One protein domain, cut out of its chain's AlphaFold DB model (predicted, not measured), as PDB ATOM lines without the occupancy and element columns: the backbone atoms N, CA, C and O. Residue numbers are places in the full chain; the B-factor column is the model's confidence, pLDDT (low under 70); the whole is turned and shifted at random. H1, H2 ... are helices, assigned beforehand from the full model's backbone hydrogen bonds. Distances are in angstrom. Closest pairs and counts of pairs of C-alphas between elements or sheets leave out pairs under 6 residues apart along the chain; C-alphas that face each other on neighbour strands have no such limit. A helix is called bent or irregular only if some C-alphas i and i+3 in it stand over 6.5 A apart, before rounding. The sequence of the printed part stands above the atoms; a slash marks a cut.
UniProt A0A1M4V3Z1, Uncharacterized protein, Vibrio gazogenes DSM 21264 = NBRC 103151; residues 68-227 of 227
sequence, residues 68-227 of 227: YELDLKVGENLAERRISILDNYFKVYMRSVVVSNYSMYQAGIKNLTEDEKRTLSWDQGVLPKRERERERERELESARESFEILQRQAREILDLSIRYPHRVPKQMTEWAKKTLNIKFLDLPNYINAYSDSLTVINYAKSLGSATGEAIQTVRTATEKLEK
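This is residues 68 to 227 of the 227 residues of an uncharacterized protein of Vibrio gazogenes DSM 21264 = NBRC 103151 (UniProt A0A1M4V3Z1). A long, loose rod of helices is built round H4, which crosses arm H1b of the bent helix H1 and has H5 folded back on its later part. H7 packs on H5 and H1a; H2, with H6 packed on it, leads away from H4 toward small H3 at one far end, and residues 126 to 132 stick out. The 160 printed residues include seven named helices, H1 to H7 in chain order, and no named strand: all helix, mostly crossed. The whole is loose, with a radius of gyration of the C-alphas of 19.4 A and spans of 69 by 29 by 27 A.

The hub is H4, residues 130 to 163. H1, residues 68 to 94, was assigned as one helix by its hydrogen bonds but is bent, C-alphas 80 and 83 being 6.6 A apart; its arms are H1a, 68 to 80, and H1b, 83 to 94. H4 touches H1b with residues 142 to 153 alone, closest at C-alphas of Ser 146 and Asn 88, 4.9 A, at 35.4 degrees, only just steep. H4 and H5, residues 170 to 180, form a helical hairpin, closest at C-alphas of Ala 154 and Ala 176, 4.2 A. H7, residues 198 to 225, touches H5 at Ala 210 and Met 172, C-alphas 4.4 A apart, and H1a at Val 218 and Gly 75, 4.8 A. H2, residues 96 to 109, touches H4 about perpendicular, 80 degrees, C-alphas of Val 98 and Leu 140 being closest at 6.3 A. H6, residues 184 to 189, irregular with C-alphas 185 and 188 7.3 A apart, touches H2 at Leu 185 and Ser 103, C-alphas 5.2 A apart. H3, residues 114 to 119, is close to H2 but not clearly touching, C-alphas of Lys 117 and Ile 109 being closest at 6.3 A. Every O i to N i+4 pair is within hydrogen-bond range in H1a, H1b, H2, H3, H4 and H5; H7 has 23 of 24, and H6 has 0 of 2 but 2 of 3 O i to N i+3 pairs.

H4 measures 49.4 A and H7 40.1 A from first to last C-alpha. C-alpha 68 begins H1a at (46.465, -34.503, 15.769), and C-alpha 225 ends H7 at (45.092, -37.536, 10.194).

The C-alphas farthest apart, of Asp 115 and Lys 227, are 71.1 A apart. The printed part has no cut and no long link; pLDDT is under 70 at residues 119 to 133.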
ATOM      1  N   TYR A  68      47.367 -35.061  16.774       88.56
ATOM      2  CA  TYR A  68      46.465 -34.503  15.769       88.56
ATOM      3  C   TYR A  68      44.990 -34.721  16.105       88.56
ATOM      4  O   TYR A  68      44.201 -33.814  15.882       88.56
ATOM      5  N   GLU A  69      44.621 -35.840  16.729       90.50
ATOM      6  CA  GLU A  69      43.274 -36.054  17.279       90.50
ATOM      7  C   GLU A  69      42.928 -35.009  18.345       90.50
ATOM      8  O   GLU A  69      41.823 -34.469  18.369       90.50
ATOM      9  N   LEU A  70      43.879 -34.687  19.230       90.81
ATOM     10  CA  LEU A  70      43.671 -33.653  20.240       90.81
ATOM     11  C   LEU A  70      43.583 -32.255  19.612       90.81
ATOM     12  O   LEU A  70      42.752 -31.454  20.037       90.81
ATOM     13  N   ASP A  71      44.417 -31.964  18.612       89.81
ATOM     14  CA  ASP A  71      44.375 -30.701  17.869       89.81
ATOM     15  C   ASP A  71      43.043 -30.561  17.106       89.81
ATOM     16  O   ASP A  71      42.427 -29.496  17.153       89.81
ATOM     17  N   LEU A  72      42.549 -31.648  16.499       91.69
ATOM     18  CA  LEU A  72      41.244 -31.715  15.841       91.69
ATOM     19  C   LEU A  72      40.120 -31.439  16.840       91.69
ATOM     20  O   LEU A  72      39.331 -30.530  16.621       91.69
ATOM     21  N   LYS A  73      40.100 -32.142  17.976       92.81
ATOM     22  CA  LYS A  73      39.065 -31.979  19.006       92.81
ATOM     23  C   LYS A  73      38.999 -30.554  19.560       92.81
ATOM     24  O   LYS A  73      37.917 -30.032  19.828       92.81
ATOM     25  N   VAL A  74      40.156 -29.920  19.772       92.31
ATOM     26  CA  VAL A  74      40.209 -28.512  20.198       92.31
ATOM     27  C   VAL A  74      39.725 -27.598  19.070       92.31
ATOM     28  O   VAL A  74      38.931 -26.696  19.331       92.31
ATOM     29  N   GLY A  75      40.155 -27.844  17.830       91.12
ATOM     30  CA  GLY A  75      39.711 -27.103  16.652       91.12
ATOM     31  C   GLY A  75      38.198 -27.174  16.438       91.12
ATOM     32  O   GLY A  75      37.572 -26.140  16.228       91.12
ATOM     33  N   GLU A  76      37.598 -28.360  16.546       91.88
ATOM     34  CA  GLU A  76      36.155 -28.583  16.404       91.88
ATOM     35  C   GLU A  76      35.377 -27.799  17.459       91.88
ATOM     36  O   GLU A  76      34.469 -27.046  17.114       91.88
ATOM     37  N   ASN A  77      35.809 -27.860  18.725       92.25
ATOM     38  CA  ASN A  77      35.193 -27.084  19.802       92.25
ATOM     39  C   ASN A  77      35.218 -25.571  19.509       92.25
ATOM     40  O   ASN A  77      34.253 -24.857  19.776       92.25
ATOM     41  N   LEU A  78      36.313 -25.062  18.935       91.81
ATOM     42  CA  LEU A  78      36.414 -23.657  18.529       91.81
ATOM     43  C   LEU A  78      35.542 -23.344  17.302       91.81
ATOM     44  O   LEU A  78      34.920 -22.281  17.245       91.81
ATOM     45  N   ALA A  79      35.478 -24.252  16.331       89.88
ATOM     46  CA  ALA A  79      34.696 -24.092  15.112       89.88
ATOM     47  C   ALA A  79      33.182 -24.111  15.381       89.88
ATOM     48  O   ALA A  79      32.455 -23.307  14.796       89.88
ATOM     49  N   GLU A  80      32.705 -24.943  16.311       91.06
ATOM     50  CA  GLU A  80      31.301 -24.975  16.751       91.06
ATOM     51  C   GLU A  80      30.846 -23.615  17.306       91.06
ATOM     52  O   GLU A  80      29.742 -23.139  17.032       91.06
ATOM     53  N   ARG A  81      31.736 -22.920  18.026       91.69
ATOM     54  CA  ARG A  81      31.460 -21.602  18.624       91.69
ATOM     55  C   ARG A  81      31.353 -20.485  17.596       91.69
ATOM     56  O   ARG A  81      30.730 -19.457  17.871       91.69
ATOM     57  N   ARG A  82      31.931 -20.674  16.407       91.81
ATOM     58  CA  ARG A  82      31.998 -19.673  15.333       91.81
ATOM     59  C   ARG A  82      30.631 -19.088  15.001       91.81
ATOM     60  O   ARG A  82      30.503 -17.874  14.871       91.81
ATOM     61  N   ILE A  83      29.626 -19.951  14.860       90.75
ATOM     62  CA  ILE A  83      28.269 -19.544  14.481       90.75
ATOM     63  C   ILE A  83      27.685 -18.633  15.558       90.75
ATOM     64  O   ILE A  83      27.209 -17.549  15.241       90.75
ATOM     65  N   SER A  84      27.804 -19.026  16.830       94.25
ATOM     66  CA  SER A  84      27.328 -18.221  17.957       94.25
ATOM     67  C   SER A  84      28.039 -16.865  18.033       94.25
ATOM     68  O   SER A  84      27.387 -15.845  18.239       94.25
ATOM     69  N   ILE A  85      29.356 -16.825  17.817       96.19
ATOM     70  CA  ILE A  85      30.129 -15.574  17.824       96.19
ATOM     71  C   ILE A  85      29.674 -14.642  16.698       96.19
ATOM     72  O   ILE A  85      29.407 -13.469  16.948       96.19
ATOM     73  N   LEU A  86      29.563 -15.151  15.469       95.75
ATOM     74  CA  LEU A  86      29.157 -14.344  14.319       95.75
ATOM     75  C   LEU A  86      27.716 -13.848  14.456       95.75
ATOM     76  O   LEU A  86      27.469 -12.664  14.255       95.75
ATOM     77  N   ASP A  87      26.785 -14.718  14.849       96.25
ATOM     78  CA  ASP A  87      25.376 -14.359  15.029       96.25
ATOM     79  C   ASP A  87      25.209 -13.244  16.071       96.25
ATOM     80  O   ASP A  87      24.584 -12.218  15.802       96.25
ATOM     81  N   ASN A  88      25.850 -13.374  17.236       97.06
ATOM     82  CA  ASN A  88      25.769 -12.345  18.274       97.06
ATOM     83  C   ASN A  88      26.505 -11.057  17.885       97.06
ATOM     84  O   ASN A  88      26.023  -9.966  18.190       97.06
ATOM     85  N   TYR A  89      27.621 -11.149  17.155       96.56
ATOM     86  CA  TYR A  89      28.272  -9.973  16.576       96.56
ATOM     87  C   TYR A  89      27.329  -9.220  15.634       96.56
ATOM     88  O   TYR A  89      27.159  -8.010  15.783       96.56
ATOM     89  N   PHE A  90      26.666  -9.922  14.710       95.44
ATOM     90  CA  PHE A  90      25.736  -9.295  13.775       95.44
ATOM     91  C   PHE A  90      24.485  -8.752  14.470       95.44
ATOM     92  O   PHE A  90      24.025  -7.666  14.122       95.44
ATOM     93  N   LYS A  91      23.962  -9.428  15.499       95.00
ATOM     94  CA  LYS A  91      22.842  -8.909  16.301       95.00
ATOM     95  C   LYS A  91      23.169  -7.576  16.965       95.00
ATOM     96  O   LYS A  91      22.324  -6.679  16.928       95.00
ATOM     97  N   VAL A  92      24.373  -7.437  17.526       94.44
ATOM     98  CA  VAL A  92      24.867  -6.164  18.071       94.44
ATOM     99  C   VAL A  92      25.069  -5.142  16.952       94.44
ATOM    100  O   VAL A  92      24.610  -4.009  17.069       94.44
ATOM    101  N   TYR A  93      25.709  -5.542  15.853       93.81
ATOM    102  CA  TYR A  93      25.991  -4.681  14.703       93.81
ATOM    103  C   TYR A  93      24.720  -4.035  14.133       93.81
ATOM    104  O   TYR A  93      24.667  -2.815  13.967       93.81
ATOM    105  N   MET A  94      23.664  -4.828  13.930       92.25
ATOM    106  CA  MET A  94      22.367  -4.356  13.432       92.25
ATOM    107  C   MET A  94      21.663  -3.391  14.394       92.25
ATOM    108  O   MET A  94      20.848  -2.584  13.962       92.25
ATOM    109  N   ARG A  95      21.994  -3.441  15.688       93.25
ATOM    110  CA  ARG A  95      21.430  -2.577  16.740       93.25
ATOM    111  C   ARG A  95      22.373  -1.445  17.146       93.25
ATOM    112  O   ARG A  95      22.123  -0.750  18.129       93.25
ATOM    113  N   SER A  96      23.452  -1.232  16.391       91.19
ATOM    114  CA  SER A  96      24.505  -0.270  16.740       91.19
ATOM    115  C   SER A  96      23.998   1.160  16.931       91.19
ATOM    116  O   SER A  96      24.504   1.857  17.806       91.19
ATOM    117  N   VAL A  97      22.963   1.586  16.198       89.12
ATOM    118  CA  VAL A  97      22.337   2.912  16.370       89.12
ATOM    119  C   VAL A  97      21.716   3.060  17.755       89.12
ATOM    120  O   VAL A  97      21.956   4.056  18.432       89.12
ATOM    121  N   VAL A  98      20.954   2.061  18.207       89.38
ATOM    122  CA  VAL A  98      20.311   2.087  19.528       89.38
ATOM    123  C   VAL A  98      21.362   2.102  20.630       89.38
ATOM    124  O   VAL A  98      21.271   2.913  21.549       89.38
ATOM    125  N   VAL A  99      22.402   1.275  20.499       90.81
ATOM    126  CA  VAL A  99      23.512   1.239  21.461       90.81
ATOM    127  C   VAL A  99      24.285   2.562  21.470       90.81
ATOM    128  O   VAL A  99      24.627   3.061  22.540       90.81
ATOM    129  N   SER A 100      24.524   3.168  20.303       91.00
ATOM    130  CA  SER A 100      25.193   4.469  20.180       91.00
ATOM    131  C   SER A 100      24.379   5.584  20.828       91.00
ATOM    132  O   SER A 100      24.914   6.335  21.641       91.00
ATOM    133  N   ASN A 101      23.082   5.662  20.529       88.50
ATOM    134  CA  ASN A 101      22.202   6.675  21.106       88.50
ATOM    135  C   ASN A 101      22.095   6.514  22.626       88.50
ATOM    136  O   ASN A 101      22.156   7.503  23.353       88.50
ATOM    137  N   TYR A 102      22.005   5.272  23.110       88.25
ATOM    138  CA  TYR A 102      22.013   4.982  24.539       88.25
ATOM    139  C   TYR A 102      23.341   5.379  25.199       88.25
ATOM    140  O   TYR A 102      23.336   5.991  26.263       88.25
ATOM    141  N   SER A 103      24.482   5.084  24.570       89.06
ATOM    142  CA  SER A 103      25.802   5.480  25.078       89.06
ATOM    143  C   SER A 103      25.956   7.004  25.139       89.06
ATOM    144  O   SER A 103      26.370   7.540  26.167       89.06
ATOM    145  N   MET A 104      25.533   7.720  24.092       86.81
ATOM    146  CA  MET A 104      25.513   9.187  24.065       86.81
ATOM    147  C   MET A 104      24.604   9.768  25.148       86.81
ATOM    148  O   MET A 104      24.992  10.713  25.832       86.81
ATOM    149  N   TYR A 105      23.424   9.179  25.343       85.00
ATOM    150  CA  TYR A 105      22.519   9.562  26.418       85.00
ATOM    151  C   TYR A 105      23.167   9.376  27.794       85.00
ATOM    152  O   TYR A 105      23.219  10.325  28.572       85.00
ATOM    153  N   GLN A 106      23.743   8.200  28.066       86.31
ATOM    154  CA  GLN A 106      24.450   7.909  29.318       86.31
ATOM    155  C   GLN A 106      25.628   8.863  29.556       86.31
ATOM    156  O   GLN A 106      25.858   9.293  30.686       86.31
ATOM    157  N   ALA A 107      26.354   9.237  28.501       86.00
ATOM    158  CA  ALA A 107      27.412  10.238  28.578       86.00
ATOM    159  C   ALA A 107      26.863  11.636  28.913       86.00
ATOM    160  O   ALA A 107      27.442  12.325  29.753       86.00
ATOM    161  N   GLY A 108      25.738  12.028  28.307       83.00
ATOM    162  CA  GLY A 108      25.076  13.313  28.546       83.00
ATOM    163  C   GLY A 108      24.516  13.458  29.962       83.00
ATOM    164  O   GLY A 108      24.624  14.530  30.552       83.00
ATOM    165  N   ILE A 109      23.997  12.375  30.549       84.88
ATOM    166  CA  ILE A 109      23.439  12.401  31.911       84.88
ATOM    167  C   ILE A 109      24.473  12.149  33.018       84.88
ATOM    168  O   ILE A 109      24.145  12.232  34.202       84.88
ATOM    169  N   LYS A 110      25.725  11.835  32.665       83.00
ATOM    170  CA  LYS A 110      26.772  11.423  33.616       83.00
ATOM    171  C   LYS A 110      27.054  12.465  34.705       83.00
ATOM    172  O   LYS A 110      27.358  12.086  35.832       83.00
ATOM    173  N   ASN A 111      26.948  13.748  34.361       82.31
ATOM    174  CA  ASN A 111      27.271  14.872  35.246       82.31
ATOM    175  C   ASN A 111      26.031  15.536  35.868       82.31
ATOM    176  O   ASN A 111      26.170  16.548  36.547       82.31
ATOM    177  N   LEU A 112      24.837  14.995  35.616       82.88
ATOM    178  CA  LEU A 112      23.592  15.517  36.166       82.88
ATOM    179  C   LEU A 112      23.377  15.025  37.602       82.88
ATOM    180  O   LEU A 112      23.821  13.935  37.980       82.88
ATOM    181  N   THR A 113      22.658  15.813  38.395       81.62
ATOM    182  CA  THR A 113      22.141  15.394  39.703       81.62
ATOM    183  C   THR A 113      21.045  14.332  39.544       81.62
ATOM    184  O   THR A 113      20.445  14.192  38.479       81.62
ATOM    185  N   GLU A 114      20.769  13.537  40.583       76.81
ATOM    186  CA  GLU A 114      19.765  12.459  40.501       76.81
ATOM    187  C   GLU A 114      18.349  12.971  40.181       76.81
ATOM    188  O   GLU A 114      17.605  12.313  39.452       76.81
ATOM    189  N   ASP A 115      17.995  14.169  40.647       74.56
ATOM    190  CA  ASP A 115      16.710  14.799  40.326       74.56
ATOM    191  C   ASP A 115      16.636  15.237  38.850       74.56
ATOM    192  O   ASP A 115      15.612  15.054  38.181       74.56
ATOM    193  N   GLU A 116      17.746  15.717  38.286       75.69
ATOM    194  CA  GLU A 116      17.853  16.041  36.858       75.69
ATOM    195  C   GLU A 116      17.813  14.776  35.987       75.69
ATOM    196  O   GLU A 116      17.135  14.759  34.958       75.69
ATOM    197  N   LYS A 117      18.458  13.682  36.418       73.88
ATOM    198  CA  LYS A 117      18.412  12.382  35.721       73.88
ATOM    199  C   LYS A 117      17.009  11.787  35.676       73.88
ATOM    200  O   LYS A 117      16.642  11.205  34.660       73.88
ATOM    201  N   ARG A 118      16.225  11.919  36.754       70.25
ATOM    202  CA  ARG A 118      14.831  11.437  36.797       70.25
ATOM    203  C   ARG A 118      13.961  12.176  35.788       70.25
ATOM    204  O   ARG A 118      13.232  11.534  35.037       70.25
ATOM    205  N   THR A 119      14.108  13.497  35.735       68.12
ATOM    206  CA  THR A 119      13.382  14.374  34.803       68.12
ATOM    207  C   THR A 119      13.775  14.131  33.341       68.12
ATOM    208  O   THR A 119      12.944  14.233  32.445       68.12
ATOM    209  N   LEU A 120      15.038  13.780  33.092       67.00
ATOM    210  CA  LEU A 120      15.589  13.501  31.763       67.00
ATOM    211  C   LEU A 120      15.717  12.004  31.476       67.00
ATOM    212  O   LEU A 120      16.543  11.618  30.647       67.00
ATOM    213  N   SER A 121      14.957  11.147  32.166       65.31
ATOM    214  CA  SER A 121      15.051   9.696  31.976       65.31
ATOM    215  C   SER A 121      14.873   9.329  30.496       65.31
ATOM    216  O   SER A 121      14.114   9.973  29.767       65.31
ATOM    217  N   TRP A 122      15.621   8.325  30.028       63.69
ATOM    218  CA  TRP A 122      15.588   7.857  28.633       63.69
ATOM    219  C   TRP A 122      14.151   7.569  28.182       63.69
ATOM    220  O   TRP A 122      13.769   7.877  27.054       63.69
ATOM    221  N   ASP A 123      13.352   7.093  29.135       61.75
ATOM    222  CA  ASP A 123      11.947   6.731  28.999       61.75
ATOM    223  C   ASP A 123      11.009   7.960  28.950       61.75
ATOM    224  O   ASP A 123       9.852   7.836  28.565       61.75
ATOM    225  N   GLN A 124      11.484   9.158  29.322       58.88
ATOM    226  CA  GLN A 124      10.708  10.411  29.353       58.88
ATOM    227  C   GLN A 124      11.158  11.460  28.314       58.88
ATOM    228  O   GLN A 124      10.374  12.339  27.958       58.88
ATOM    229  N   GLY A 125      12.395  11.390  27.803       54.44
ATOM    230  CA  GLY A 125      13.019  12.474  27.025       54.44
ATOM    231  C   GLY A 125      12.822  12.477  25.499       54.44
ATOM    232  O   GLY A 125      13.221  13.446  24.855       54.44
ATOM    233  N   VAL A 126      12.245  11.435  24.877       51.12
ATOM    234  CA  VAL A 126      12.225  11.292  23.398       51.12
ATOM    235  C   VAL A 126      10.848  10.887  22.827       51.12
ATOM    236  O   VAL A 126      10.749   9.892  22.117       51.12
ATOM    237  N   LEU A 127       9.821  11.725  23.060       45.88
ATOM    238  CA  LEU A 127       8.557  11.885  22.285       45.88
ATOM    239  C   LEU A 127       7.608  10.654  22.089       45.88
ATOM    240  O   LEU A 127       8.014   9.499  22.113       45.88
ATOM    241  N   PRO A 128       6.293  10.879  21.842       52.28
ATOM    242  CA  PRO A 128       5.218   9.955  22.203       52.28
ATOM    243  C   PRO A 128       5.058   8.789  21.218       52.28
ATOM    244  O   PRO A 128       4.843   8.986  20.019       52.28
ATOM    245  N   LYS A 129       5.118   7.561  21.746       52.94
ATOM    246  CA  LYS A 129       4.322   6.364  21.391       52.94
ATOM    247  C   LYS A 129       4.907   5.208  22.209       52.94
ATOM    248  O   LYS A 129       5.934   4.664  21.814       52.94
ATOM    249  N   ARG A 130       4.233   4.808  23.294       60.53
ATOM    250  CA  ARG A 130       4.646   3.719  24.214       60.53
ATOM    251  C   ARG A 130       5.124   2.433  23.518       60.53
ATOM    252  O   ARG A 130       5.899   1.678  24.087       60.53
ATOM    253  N   GLU A 131       4.663   2.157  22.299       65.00
ATOM    254  CA  GLU A 131       5.122   1.014  21.496       65.00
ATOM    255  C   GLU A 131       6.554   1.182  20.964       65.00
ATOM    256  O   GLU A 131       7.358   0.267  21.110       65.00
ATOM    257  N   ARG A 132       6.917   2.368  20.450       62.97
ATOM    258  CA  ARG A 132       8.274   2.656  19.943       62.97
ATOM    259  C   ARG A 132       9.327   2.743  21.052       62.97
ATOM    260  O   ARG A 132      10.514   2.592  20.772       62.97
ATOM    261  N   GLU A 133       8.907   3.024  22.282       63.38
ATOM    262  CA  GLU A 133       9.760   2.963  23.479       63.38
ATOM    263  C   GLU A 133      10.076   1.510  23.837       63.38
ATOM    264  O   GLU A 133      11.244   1.129  23.860       63.38
ATOM    265  N   ARG A 134       9.043   0.664  23.976       72.38
ATOM    266  CA  ARG A 134       9.216  -0.769  24.267       72.38
ATOM    267  C   ARG A 134      10.040  -1.494  23.209       72.38
ATOM    268  O   ARG A 134      10.798  -2.398  23.541       72.38
ATOM    269  N   GLU A 135       9.881  -1.144  21.935       77.94
ATOM    270  CA  GLU A 135      10.698  -1.710  20.857       77.94
ATOM    271  C   GLU A 135      12.173  -1.337  21.013       77.94
ATOM    272  O   GLU A 135      13.026  -2.220  20.965       77.94
ATOM    273  N   ARG A 136      12.484  -0.065  21.302       76.06
ATOM    274  CA  ARG A 136      13.866   0.381  21.536       76.06
ATOM    275  C   ARG A 136      14.486  -0.232  22.788       76.06
ATOM    276  O   ARG A 136      15.654  -0.604  22.753       76.06
ATOM    277  N   GLU A 137      13.726  -0.366  23.871       80.62
ATOM    278  CA  GLU A 137      14.173  -1.073  25.077       80.62
ATOM    279  C   GLU A 137      14.481  -2.542  24.782       80.62
ATOM    280  O   GLU A 137      15.543  -3.033  25.156       80.62
ATOM    281  N   ARG A 138      13.605  -3.235  24.043       86.69
ATOM    282  CA  ARG A 138      13.841  -4.623  23.614       86.69
ATOM    283  C   ARG A 138      15.055  -4.747  22.704       86.69
ATOM    284  O   ARG A 138      15.795  -5.721  22.802       86.69
ATOM    285  N   GLU A 139      15.269  -3.787  21.810       88.69
ATOM    286  CA  GLU A 139      16.464  -3.753  20.969       88.69
ATOM    287  C   GLU A 139      17.726  -3.539  21.806       88.69
ATOM    288  O   GLU A 139      18.709  -4.253  21.609       88.69
ATOM    289  N   LEU A 140      17.701  -2.621  22.774       90.31
ATOM    290  CA  LEU A 140      18.826  -2.390  23.675       90.31
ATOM    291  C   LEU A 140      19.134  -3.629  24.526       90.31
ATOM    292  O   LEU A 140      20.299  -4.014  24.634       90.31
ATOM    293  N   GLU A 141      18.107  -4.267  25.084       93.12
ATOM    294  CA  GLU A 141      18.252  -5.480  25.889       93.12
ATOM    295  C   GLU A 141      18.791  -6.634  25.040       93.12
ATOM    296  O   GLU A 141      19.789  -7.256  25.388       93.12
ATOM    297  N   SER A 142      18.246  -6.830  23.838       93.44
ATOM    298  CA  SER A 142      18.752  -7.831  22.896       93.44
ATOM    299  C   SER A 142      20.217  -7.584  22.506       93.44
ATOM    300  O   SER A 142      20.988  -8.535  22.339       93.44
ATOM    301  N   ALA A 143      20.637  -6.319  22.376       94.44
ATOM    302  CA  ALA A 143      22.036  -5.974  22.140       94.44
ATOM    303  C   ALA A 143      22.921  -6.270  23.363       94.44
ATOM    304  O   ALA A 143      24.043  -6.752  23.184       94.44
ATOM    305  N   ARG A 144      22.433  -6.023  24.589       95.81
ATOM    306  CA  ARG A 144      23.130  -6.393  25.832       95.81
ATOM    307  C   ARG A 144      23.308  -7.894  25.945       95.81
ATOM    308  O   ARG A 144      24.445  -8.338  26.054       95.81
ATOM    309  N   GLU A 145      22.229  -8.658  25.825       97.06
ATOM    310  CA  GLU A 145      22.263 -10.121  25.868       97.06
ATOM    311  C   GLU A 145      23.244 -10.680  24.829       97.06
ATOM    312  O   GLU A 145      24.094 -11.515  25.138       97.06
ATOM    313  N   SER A 146      23.193 -10.164  23.596       97.38
ATOM    314  CA  SER A 146      24.116 -10.582  22.533       97.38
ATOM    315  C   SER A 146      25.573 -10.270  22.894       97.38
ATOM    316  O   SER A 146      26.466 -11.093  22.674       97.38
ATOM    317  N   PHE A 147      25.838  -9.103  23.487       97.50
ATOM    318  CA  PHE A 147      27.175  -8.740  23.946       97.50
ATOM    319  C   PHE A 147      27.652  -9.600  25.126       97.50
ATOM    320  O   PHE A 147      28.808 -10.024  25.150       97.50
ATOM    321  N   GLU A 148      26.775  -9.932  26.069       97.56
ATOM    322  CA  GLU A 148      27.084 -10.847  27.168       97.56
ATOM    323  C   GLU A 148      27.417 -12.251  26.662       97.56
ATOM    324  O   GLU A 148      28.361 -12.878  27.154       97.56
ATOM    325  N   ILE A 149      26.710 -12.730  25.634       97.56
ATOM    326  CA  ILE A 149      27.034 -13.998  24.976       97.56
ATOM    327  C   ILE A 149      28.421 -13.924  24.329       97.56
ATOM    328  O   ILE A 149      29.208 -14.856  24.503       97.56
ATOM    329  N   LEU A 150      28.769 -12.824  23.647       97.19
ATOM    330  CA  LEU A 150      30.119 -12.627  23.099       97.19
ATOM    331  C   LEU A 150      31.188 -12.652  24.197       97.19
ATOM    332  O   LEU A 150      32.206 -13.330  24.045       97.19
ATOM    333  N   GLN A 151      30.953 -11.966  25.318       97.50
ATOM    334  CA  GLN A 151      31.864 -11.998  26.458       97.50
ATOM    335  C   GLN A 151      31.981 -13.406  27.049       97.50
ATOM    336  O   GLN A 151      33.086 -13.848  27.355       97.50
ATOM    337  N   ARG A 152      30.877 -14.149  27.177       97.69
ATOM    338  CA  ARG A 152      30.897 -15.540  27.646       97.69
ATOM    339  C   ARG A 152      31.731 -16.429  26.722       97.69
ATOM    340  O   ARG A 152      32.625 -17.115  27.210       97.69
ATOM    341  N   GLN A 153      31.518 -16.349  25.407       97.12
ATOM    342  CA  GLN A 153      32.327 -17.079  24.423       97.12
ATOM    343  C   GLN A 153      33.815 -16.726  24.545       97.12
ATOM    344  O   GLN A 153      34.661 -17.618  24.551       97.12
ATOM    345  N   ALA A 154      34.140 -15.443  24.716       97.12
ATOM    346  CA  ALA A 154      35.512 -14.996  24.926       97.12
ATOM    347  C   ALA A 154      36.141 -15.590  26.204       97.12
ATOM    348  O   ALA A 154      37.277 -16.061  26.152       97.12
ATOM    349  N   ARG A 155      35.418 -15.645  27.334       97.38
ATOM    350  CA  ARG A 155      35.914 -16.303  28.566       97.38
ATOM    351  C   ARG A 155      36.191 -17.784  28.336       97.38
ATOM    352  O   ARG A 155      37.248 -18.267  28.728       97.38
ATOM    353  N   GLU A 156      35.274 -18.486  27.679       96.00
ATOM    354  CA  GLU A 156      35.410 -19.920  27.409       96.00
ATOM    355  C   GLU A 156      36.594 -20.223  26.477       96.00
ATOM    356  O   GLU A 156      37.327 -21.184  26.698       96.00
ATOM    357  N   ILE A 157      36.851 -19.370  25.483       95.56
ATOM    358  CA  ILE A 157      38.045 -19.475  24.629       95.56
ATOM    359  C   ILE A 157      39.326 -19.260  25.433       95.56
ATOM    360  O   ILE A 157      40.310 -19.970  25.214       95.56
ATOM    361  N   LEU A 158      39.339 -18.303  26.364       95.69
ATOM    362  CA  LEU A 158      40.500 -18.110  27.228       95.69
ATOM    363  C   LEU A 158      40.703 -19.290  28.183       95.69
ATOM    364  O   LEU A 158      41.847 -19.712  28.341       95.69
ATOM    365  N   ASP A 159      39.642 -19.886  28.734       96.12
ATOM    366  CA  ASP A 159      39.748 -21.118  29.533       96.12
ATOM    367  C   ASP A 159      40.324 -22.280  28.707       96.12
ATOM    368  O   ASP A 159      41.267 -22.955  29.130       96.12
ATOM    369  N   LEU A 160      39.842 -22.458  27.471       93.88
ATOM    370  CA  LEU A 160      40.405 -23.429  26.532       93.88
ATOM    371  C   LEU A 160      41.882 -23.153  26.246       93.88
ATOM    372  O   LEU A 160      42.665 -24.097  26.157       93.88
ATOM    373  N   SER A 161      42.280 -21.883  26.140       94.56
ATOM    374  CA  SER A 161      43.680 -21.507  25.924       94.56
ATOM    375  C   SER A 161      44.560 -21.815  27.137       94.56
ATOM    376  O   SER A 161      45.705 -22.213  26.968       94.56
ATOM    377  N   ILE A 162      44.030 -21.713  28.357       94.50
ATOM    378  CA  ILE A 162      44.752 -22.086  29.581       94.50
ATOM    379  C   ILE A 162      44.924 -23.608  29.640       94.50
ATOM    380  O   ILE A 162      46.009 -24.102  29.944       94.50
ATOM    381  N   ARG A 163      43.873 -24.360  29.290       93.50
ATOM    382  CA  ARG A 163      43.893 -25.829  29.272       93.50
ATOM    383  C   ARG A 163      44.757 -26.399  28.142       93.50
ATOM    384  O   ARG A 163      45.391 -27.438  28.320       93.50
ATOM    385  N   TYR A 164      44.800 -25.721  26.993       92.50
ATOM    386  CA  TYR A 164      45.531 -26.144  25.794       92.50
ATOM    387  C   TYR A 164      46.345 -24.991  25.147       92.50
ATOM    388  O   TYR A 164      46.035 -24.571  24.027       92.50
ATOM    389  N   PRO A 165      47.446 -24.525  25.779       87.81
ATOM    390  CA  PRO A 165      48.150 -23.282  25.410       87.81
ATOM    391  C   PRO A 165      48.696 -23.195  23.986       87.81
ATOM    392  O   PRO A 165      48.790 -22.108  23.423       87.81
ATOM    393  N   HIS A 166      49.064 -24.328  23.391       87.88
ATOM    394  CA  HIS A 166      49.667 -24.378  22.053       87.88
ATOM    395  C   HIS A 166      48.699 -24.848  20.962       87.88
ATOM    396  O   HIS A 166      49.129 -25.072  19.834       87.88
ATOM    397  N   ARG A 167      47.421 -25.055  21.302       89.38
ATOM    398  CA  ARG A 167      46.411 -25.610  20.382       89.38
ATOM    399  C   ARG A 167      45.321 -24.620  20.024       89.38
ATOM    400  O   ARG A 167      44.750 -24.717  18.946       89.38
ATOM    401  N   VAL A 168      45.032 -23.676  20.913       92.69
ATOM    402  CA  VAL A 168      44.112 -22.583  20.600       92.69
ATOM    403  C   VAL A 168      44.855 -21.550  19.747       92.69
ATOM    404  O   VAL A 168      45.922 -21.088  20.163       92.69
ATOM    405  N   PRO A 169      44.324 -21.155  18.578       92.94
ATOM    406  CA  PRO A 169      44.988 -20.183  17.727       92.94
ATOM    407  C   PRO A 169      45.146 -18.826  18.406       92.94
ATOM    408  O   PRO A 169      44.233 -18.328  19.075       92.94
ATOM    409  N   LYS A 170      46.299 -18.189  18.183       93.56
ATOM    410  CA  LYS A 170      46.645 -16.903  18.800       93.56
ATOM    411  C   LYS A 170      45.592 -15.834  18.500       93.56
ATOM    412  O   LYS A 170      45.161 -15.137  19.413       93.56
ATOM    413  N   GLN A 171      45.111 -15.780  17.263       94.44
ATOM    414  CA  GLN A 171      44.083 -14.857  16.788       94.44
ATOM    415  C   GLN A 171      42.790 -14.984  17.605       94.44
ATOM    416  O   GLN A 171      42.196 -13.974  17.982       94.44
ATOM    417  N   MET A 172      42.391 -16.213  17.951       94.38
ATOM    418  CA  MET A 172      41.213 -16.470  18.780       94.38
ATOM    419  C   MET A 172      41.411 -15.954  20.208       94.38
ATOM    420  O   MET A 172      40.518 -15.323  20.775       94.38
ATOM    421  N   THR A 173      42.601 -16.165  20.779       95.19
ATOM    422  CA  THR A 173      42.925 -15.667  22.126       95.19
ATOM    423  C   THR A 173      43.035 -14.142  22.184       95.19
ATOM    424  O   THR A 173      42.610 -13.534  23.164       95.19
ATOM    425  N   GLU A 174      43.576 -13.504  21.144       96.00
ATOM    426  CA  GLU A 174      43.698 -12.047  21.060       96.00
ATOM    427  C   GLU A 174      42.335 -11.382  20.901       96.00
ATOM    428  O   GLU A 174      42.040 -10.425  21.620       96.00
ATOM    429  N   TRP A 175      41.482 -11.928  20.029       96.88
ATOM    430  CA  TRP A 175      40.095 -11.495  19.913       96.88
ATOM    431  C   TRP A 175      39.372 -11.619  21.259       96.88
ATOM    432  O   TRP A 175      38.802 -10.640  21.735       96.88
ATOM    433  N   ALA A 176      39.481 -12.772  21.927       96.94
ATOM    434  CA  ALA A 176      38.830 -12.999  23.212       96.94
ATOM    435  C   ALA A 176      39.290 -11.999  24.291       96.94
ATOM    436  O   ALA A 176      38.458 -11.392  24.966       96.94
ATOM    437  N   LYS A 177      40.602 -11.751  24.414       97.19
ATOM    438  CA  LYS A 177      41.138 -10.721  25.325       97.19
ATOM    439  C   LYS A 177      40.587  -9.336  25.000       97.19
ATOM    440  O   LYS A 177      40.196  -8.605  25.907       97.19
ATOM    441  N   LYS A 178      40.535  -8.978  23.714       96.38
ATOM    442  CA  LYS A 178      40.000  -7.689  23.264       96.38
ATOM    443  C   LYS A 178      38.526  -7.548  23.637       96.38
ATOM    444  O   LYS A 178      38.162  -6.538  24.225       96.38
ATOM    445  N   THR A 179      37.699  -8.555  23.361       96.75
ATOM    446  CA  THR A 179      36.257  -8.541  23.653       96.75
ATOM    447  C   THR A 179      35.958  -8.420  25.148       96.75
ATOM    448  O   THR A 179      35.039  -7.694  25.519       96.75
ATOM    449  N   LEU A 180      36.745  -9.062  26.018       97.00
ATOM    450  CA  LEU A 180      36.555  -8.961  27.473       97.00
ATOM    451  C   LEU A 180      36.906  -7.590  28.054       97.00
ATOM    452  O   LEU A 180      36.362  -7.219  29.092       97.00
ATOM    453  N   ASN A 181      37.777  -6.831  27.391       96.12
ATOM    454  CA  ASN A 181      38.147  -5.485  27.824       96.12
ATOM    455  C   ASN A 181      37.130  -4.413  27.398       96.12
ATOM    456  O   ASN A 181      37.221  -3.272  27.849       96.12
ATOM    457  N   ILE A 182      36.176  -4.754  26.529       95.75
ATOM    458  CA  ILE A 182      35.149  -3.822  26.064       95.75
ATOM    459  C   ILE A 182      34.021  -3.777  27.096       95.75
ATOM    460  O   ILE A 182      33.499  -4.812  27.517       95.75
ATOM    461  N   LYS A 183      33.614  -2.569  27.490       95.06
ATOM    462  CA  LYS A 183      32.379  -2.351  28.251       95.06
ATOM    463  C   LYS A 183      31.229  -2.095  27.289       95.06
ATOM    464  O   LYS A 183      31.432  -1.554  26.206       95.06
ATOM    465  N   PHE A 184      30.006  -2.407  27.713       92.94
ATOM    466  CA  PHE A 184      28.822  -2.213  26.874       92.94
ATOM    467  C   PHE A 184      28.643  -0.757  26.401       92.94
ATOM    468  O   PHE A 184      28.267  -0.518  25.261       92.94
ATOM    469  N   LEU A 185      28.969   0.231  27.241       90.88
ATOM    470  CA  LEU A 185      28.887   1.648  26.857       90.88
ATOM    471  C   LEU A 185      29.939   2.053  25.812       90.88
ATOM    472  O   LEU A 185      29.698   2.970  25.032       90.88
ATOM    473  N   ASP A 186      31.070   1.347  25.763       93.06
ATOM    474  CA  ASP A 186      32.155   1.598  24.809       93.06
ATOM    475  C   ASP A 186      31.957   0.833  23.491       93.06
ATOM    476  O   ASP A 186      32.702   1.040  22.533       93.06
ATOM    477  N   LEU A 187      30.954  -0.050  23.424       92.38
ATOM    478  CA  LEU A 187      30.654  -0.913  22.282       92.38
ATOM    479  C   LEU A 187      30.541  -0.161  20.943       92.38
ATOM    480  O   LEU A 187      31.097  -0.672  19.967       92.38
ATOM    481  N   PRO A 188      29.948   1.054  20.861       92.88
ATOM    482  CA  PRO A 188      29.891   1.823  19.612       92.88
ATOM    483  C   PRO A 188      31.258   2.188  19.016       92.88
ATOM    484  O   PRO A 188      31.342   2.473  17.823       92.88
ATOM    485  N   ASN A 189      32.340   2.154  19.804       93.19
ATOM    486  CA  ASN A 189      33.703   2.399  19.318       93.19
ATOM    487  C   ASN A 189      34.330   1.166  18.640       93.19
ATOM    488  O   ASN A 189      35.378   1.277  18.003       93.19
ATOM    489  N   TYR A 190      33.719  -0.012  18.795       94.81
ATOM    490  CA  TYR A 190      34.237  -1.294  18.303       94.81
ATOM    491  C   TYR A 190      33.273  -2.003  17.349       94.81
ATOM    492  O   TYR A 190      33.721  -2.705  16.446       94.81
ATOM    493  N   ILE A 191      31.963  -1.837  17.542       93.12
ATOM    494  CA  ILE A 191      30.909  -2.452  16.737       93.12
ATOM    495  C   ILE A 191      29.905  -1.363  16.366       93.12
ATOM    496  O   ILE A 191      29.039  -0.999  17.160       93.12
ATOM    497  N   ASN A 192      30.030  -0.834  15.152       90.94
ATOM    498  CA  ASN A 192      29.143   0.205  14.650       90.94
ATOM    499  C   ASN A 192      28.984   0.085  13.133       90.94
ATOM    500  O   ASN A 192      29.976   0.080  12.412       90.94
ATOM    501  N   ALA A 193      27.738  -0.018  12.666       87.44
ATOM    502  CA  ALA A 193      27.429  -0.211  11.252       87.44
ATOM    503  C   ALA A 193      27.639   1.034  10.384       87.44
ATOM    504  O   ALA A 193      27.690   0.927   9.163       87.44
ATOM    505  N   TYR A 194      27.766   2.199  11.016       87.62
ATOM    506  CA  TYR A 194      27.856   3.502  10.360       87.62
ATOM    507  C   TYR A 194      29.189   4.207  10.642       87.62
ATOM    508  O   TYR A 194      29.329   5.394  10.365       87.62
ATOM    509  N   SER A 195      30.160   3.507  11.239       88.00
ATOM    510  CA  SER A 195      31.473   4.066  11.559       88.00
ATOM    511  C   SER A 195      32.569   3.392  10.747       88.00
ATOM    512  O   SER A 195      32.842   2.208  10.927       88.00
ATOM    513  N   ASP A 196      33.290   4.197   9.970       86.94
ATOM    514  CA  ASP A 196      34.513   3.786   9.270       86.94
ATOM    515  C   ASP A 196      35.770   3.952  10.138       86.94
ATOM    516  O   ASP A 196      36.898   4.013   9.642       86.94
ATOM    517  N   SER A 197      35.605   4.059  11.460       91.81
ATOM    518  CA  SER A 197      36.749   4.211  12.350       91.81
ATOM    519  C   SER A 197      37.673   2.995  12.265       91.81
ATOM    520  O   SER A 197      37.245   1.835  12.214       91.81
ATOM    521  N   LEU A 198      38.981   3.260  12.314       93.69
ATOM    522  CA  LEU A 198      39.996   2.211  12.263       93.69
ATOM    523  C   LEU A 198      39.794   1.166  13.378       93.69
ATOM    524  O   LEU A 198      40.059  -0.017  13.176       93.69
ATOM    525  N   THR A 199      39.279   1.578  14.539       93.50
ATOM    526  CA  THR A 199      38.982   0.692  15.673       93.50
ATOM    527  C   THR A 199      37.886  -0.324  15.353       93.50
ATOM    528  O   THR A 199      38.081  -1.513  15.634       93.50
ATOM    529  N   VAL A 200      36.787   0.114  14.726       93.12
ATOM    530  CA  VAL A 200      35.670  -0.750  14.302       93.12
ATOM    531  C   VAL A 200      36.146  -1.741  13.245       93.12
ATOM    532  O   VAL A 200      35.990  -2.954  13.410       93.12
ATOM    533  N   ILE A 201      36.841  -1.250  12.216       94.19
ATOM    534  CA  ILE A 201      37.395  -2.092  11.148       94.19
ATOM    535  C   ILE A 201      38.365  -3.131  11.726       94.19
ATOM    536  O   ILE A 201      38.293  -4.314  11.389       94.19
ATOM    537  N   ASN A 202      39.257  -2.726  12.632       95.25
ATOM    538  CA  ASN A 202      40.219  -3.632  13.256       95.25
ATOM    539  C   ASN A 202      39.554  -4.656  14.181       95.25
ATOM    540  O   ASN A 202      40.057  -5.770  14.322       95.25
ATOM    541  N   TYR A 203      38.448  -4.307  14.843       96.00
ATOM    542  CA  TYR A 203      37.678  -5.269  15.628       96.00
ATOM    543  C   TYR A 203      37.004  -6.311  14.729       96.00
ATOM    544  O   TYR A 203      37.188  -7.506  14.959       96.00
ATOM    545  N   ALA A 204      36.336  -5.878  13.657       94.69
ATOM    546  CA  ALA A 204      35.725  -6.777  12.679       94.69
ATOM    547  C   ALA A 204      36.761  -7.702  12.014       94.69
ATOM    548  O   ALA A 204      36.554  -8.913  11.940       94.69
ATOM    549  N   LYS A 205      37.922  -7.164  11.606       95.62
ATOM    550  CA  LYS A 205      39.041  -7.954  11.058       95.62
ATOM    551  C   LYS A 205      39.585  -8.968  12.062       95.62
ATOM    552  O   LYS A 205      39.836 -10.110  11.690       95.62
ATOM    553  N   SER A 206      39.748  -8.572  13.325       95.94
ATOM    554  CA  SER A 206      40.197  -9.474  14.392       95.94
ATOM    555  C   SER A 206      39.214 -10.629  14.599       95.94
ATOM    556  O   SER A 206      39.647 -11.777  14.668       95.94
ATOM    557  N   LEU A 207      37.906 -10.351  14.607       95.50
ATOM    558  CA  LEU A 207      36.861 -11.372  14.710       95.50
ATOM    559  C   LEU A 207      36.842 -12.303  13.487       95.50
ATOM    560  O   LEU A 207      36.785 -13.524  13.642       95.50
ATOM    561  N   GLY A 208      36.937 -11.751  12.274       94.25
ATOM    562  CA  GLY A 208      37.005 -12.530  11.033       94.25
ATOM    563  C   GLY A 208      38.242 -13.431  10.967       94.25
ATOM    564  O   GLY A 208      38.144 -14.607  10.629       94.25
ATOM    565  N   SER A 209      39.405 -12.914  11.370       94.75
ATOM    566  CA  SER A 209      40.644 -13.693  11.438       94.75
ATOM    567  C   SER A 209      40.569 -14.799  12.495       94.75
ATOM    568  O   SER A 209      40.928 -15.934  12.203       94.75
ATOM    569  N   ALA A 210      40.044 -14.504  13.686       93.62
ATOM    570  CA  ALA A 210      39.856 -15.482  14.755       93.62
ATOM    571  C   ALA A 210      38.944 -16.646  14.326       93.62
ATOM    572  O   ALA A 210      39.298 -17.816  14.468       93.62
ATOM    573  N   THR A 211      37.791 -16.318  13.741       92.88
ATOM    574  CA  THR A 211      36.813 -17.307  13.269       92.88
ATOM    575  C   THR A 211      37.307 -18.112  12.065       92.88
ATOM    576  O   THR A 211      37.015 -19.306  11.983       92.88
ATOM    577  N   GLY A 212      38.072 -17.498  11.157       91.31
ATOM    578  CA  GLY A 212      38.713 -18.191  10.037       91.31
ATOM    579  C   GLY A 212      39.800 -19.169  10.491       91.31
ATOM    580  O   GLY A 212      39.821 -20.317  10.048       91.31
ATOM    581  N   GLU A 213      40.650 -18.758  11.432       90.12
ATOM    582  CA  GLU A 213      41.753 -19.584  11.932       90.12
ATOM    583  C   GLU A 213      41.258 -20.829  12.688       90.12
ATOM    584  O   GLU A 213      41.853 -21.904  12.592       90.12
ATOM    585  N   ALA A 214      40.122 -20.725  13.389       86.69
ATOM    586  CA  ALA A 214      39.477 -21.876  14.021       86.69
ATOM    587  C   ALA A 214      39.120 -22.970  12.994       86.69
ATOM    588  O   ALA A 214      39.395 -24.147  13.220       86.69
ATOM    589  N   ILE A 215      38.586 -22.586  11.828       89.19
ATOM    590  CA  ILE A 215      38.276 -23.519  10.728       89.19
ATOM    591  C   ILE A 215      39.563 -24.098  10.142       89.19
ATOM    592  O   ILE A 215      39.652 -25.299   9.891       89.19
ATOM    593  N   GLN A 216      40.567 -23.246   9.925       89.94
ATOM    594  CA  GLN A 216      41.840 -23.671   9.358       89.94
ATOM    595  C   GLN A 216      42.547 -24.688  10.263       89.94
ATOM    596  O   GLN A 216      43.177 -25.620   9.761       89.94
ATOM    597  N   THR A 217      42.396 -24.555  11.583       87.75
ATOM    598  CA  THR A 217      42.920 -25.510  12.567       87.75
ATOM    599  C   THR A 217      42.279 -26.885  12.400       87.75
ATOM    600  O   THR A 217      43.006 -27.875  12.317       87.75
ATOM    601  N   VAL A 218      40.947 -26.948  12.262       89.25
ATOM    602  CA  VAL A 218      40.219 -28.200  11.975       89.25
ATOM    603  C   VAL A 218      40.730 -28.820  10.681       89.25
ATOM    604  O   VAL A 218      41.219 -29.944  10.692       89.25
ATOM    605  N   ARG A 219      40.721 -28.050   9.586       88.94
ATOM    606  CA  ARG A 219      41.161 -28.523   8.269       88.94
ATOM    607  C   ARG A 219      42.585 -29.080   8.303       88.94
ATOM    608  O   ARG A 219      42.836 -30.170   7.802       88.94
ATOM    609  N   THR A 220      43.508 -28.353   8.929       89.06
ATOM    610  CA  THR A 220      44.917 -28.757   9.022       89.06
ATOM    611  C   THR A 220      45.094 -30.017   9.873       89.06
ATOM    612  O   THR A 220      45.982 -30.819   9.593       89.06
ATOM    613  N   ALA A 221      44.289 -30.197  10.923       86.88
ATOM    614  CA  ALA A 221      44.330 -31.397  11.752       86.88
ATOM    615  C   ALA A 221      43.761 -32.614  11.006       86.88
ATOM    616  O   ALA A 221      44.400 -33.665  11.007       86.88
ATOM    617  N   THR A 222      42.637 -32.459  10.298       89.12
ATOM    618  CA  THR A 222      42.045 -33.505   9.447       89.12
ATOM    619  C   THR A 222      43.012 -33.946   8.346       89.12
ATOM    620  O   THR A 222      43.322 -35.129   8.247       89.12
ATOM    621  N   GLU A 223      43.604 -33.002   7.602       90.50
ATOM    622  CA  GLU A 223      44.577 -33.301   6.536       90.50
ATOM    623  C   GLU A 223      45.825 -34.054   7.043       90.50
ATOM    624  O   GLU A 223      46.497 -34.737   6.269       90.50
ATOM    625  N   LYS A 224      46.172 -33.915   8.329       86.88
ATOM    626  CA  LYS A 224      47.292 -34.629   8.967       86.88
ATOM    627  C   LYS A 224      46.905 -35.987   9.545       86.88
ATOM    628  O   LYS A 224      47.802 -36.773   9.821       86.88
ATOM    629  N   LEU A 225      45.617 -36.235   9.772       84.75
ATOM    630  CA  LEU A 225      45.092 -37.536  10.194       84.75
ATOM    631  C   LEU A 225      44.827 -38.457   8.999       84.75
ATOM    632  O   LEU A 225      44.912 -39.671   9.143       84.75
ATOM    633  N   GLU A 226      44.526 -37.887   7.831       82.38
ATOM    634  CA  GLU A 226      44.295 -38.629   6.584       82.38
ATOM    635  C   GLU A 226      45.588 -39.078   5.873       82.38
ATOM    636  O   GLU A 226      45.524 -39.906   4.963       82.38
ATOM    637  N   LYS A 227      46.752 -38.537   6.263       72.56
ATOM    638  CA  LYS A 227      48.081 -38.853   5.707       72.56
ATOM    639  C   LYS A 227      48.880 -39.773   6.621       72.56
ATOM    640  O   LYS A 227      49.559 -40.669   6.075       72.56
TER     641      LYS A 227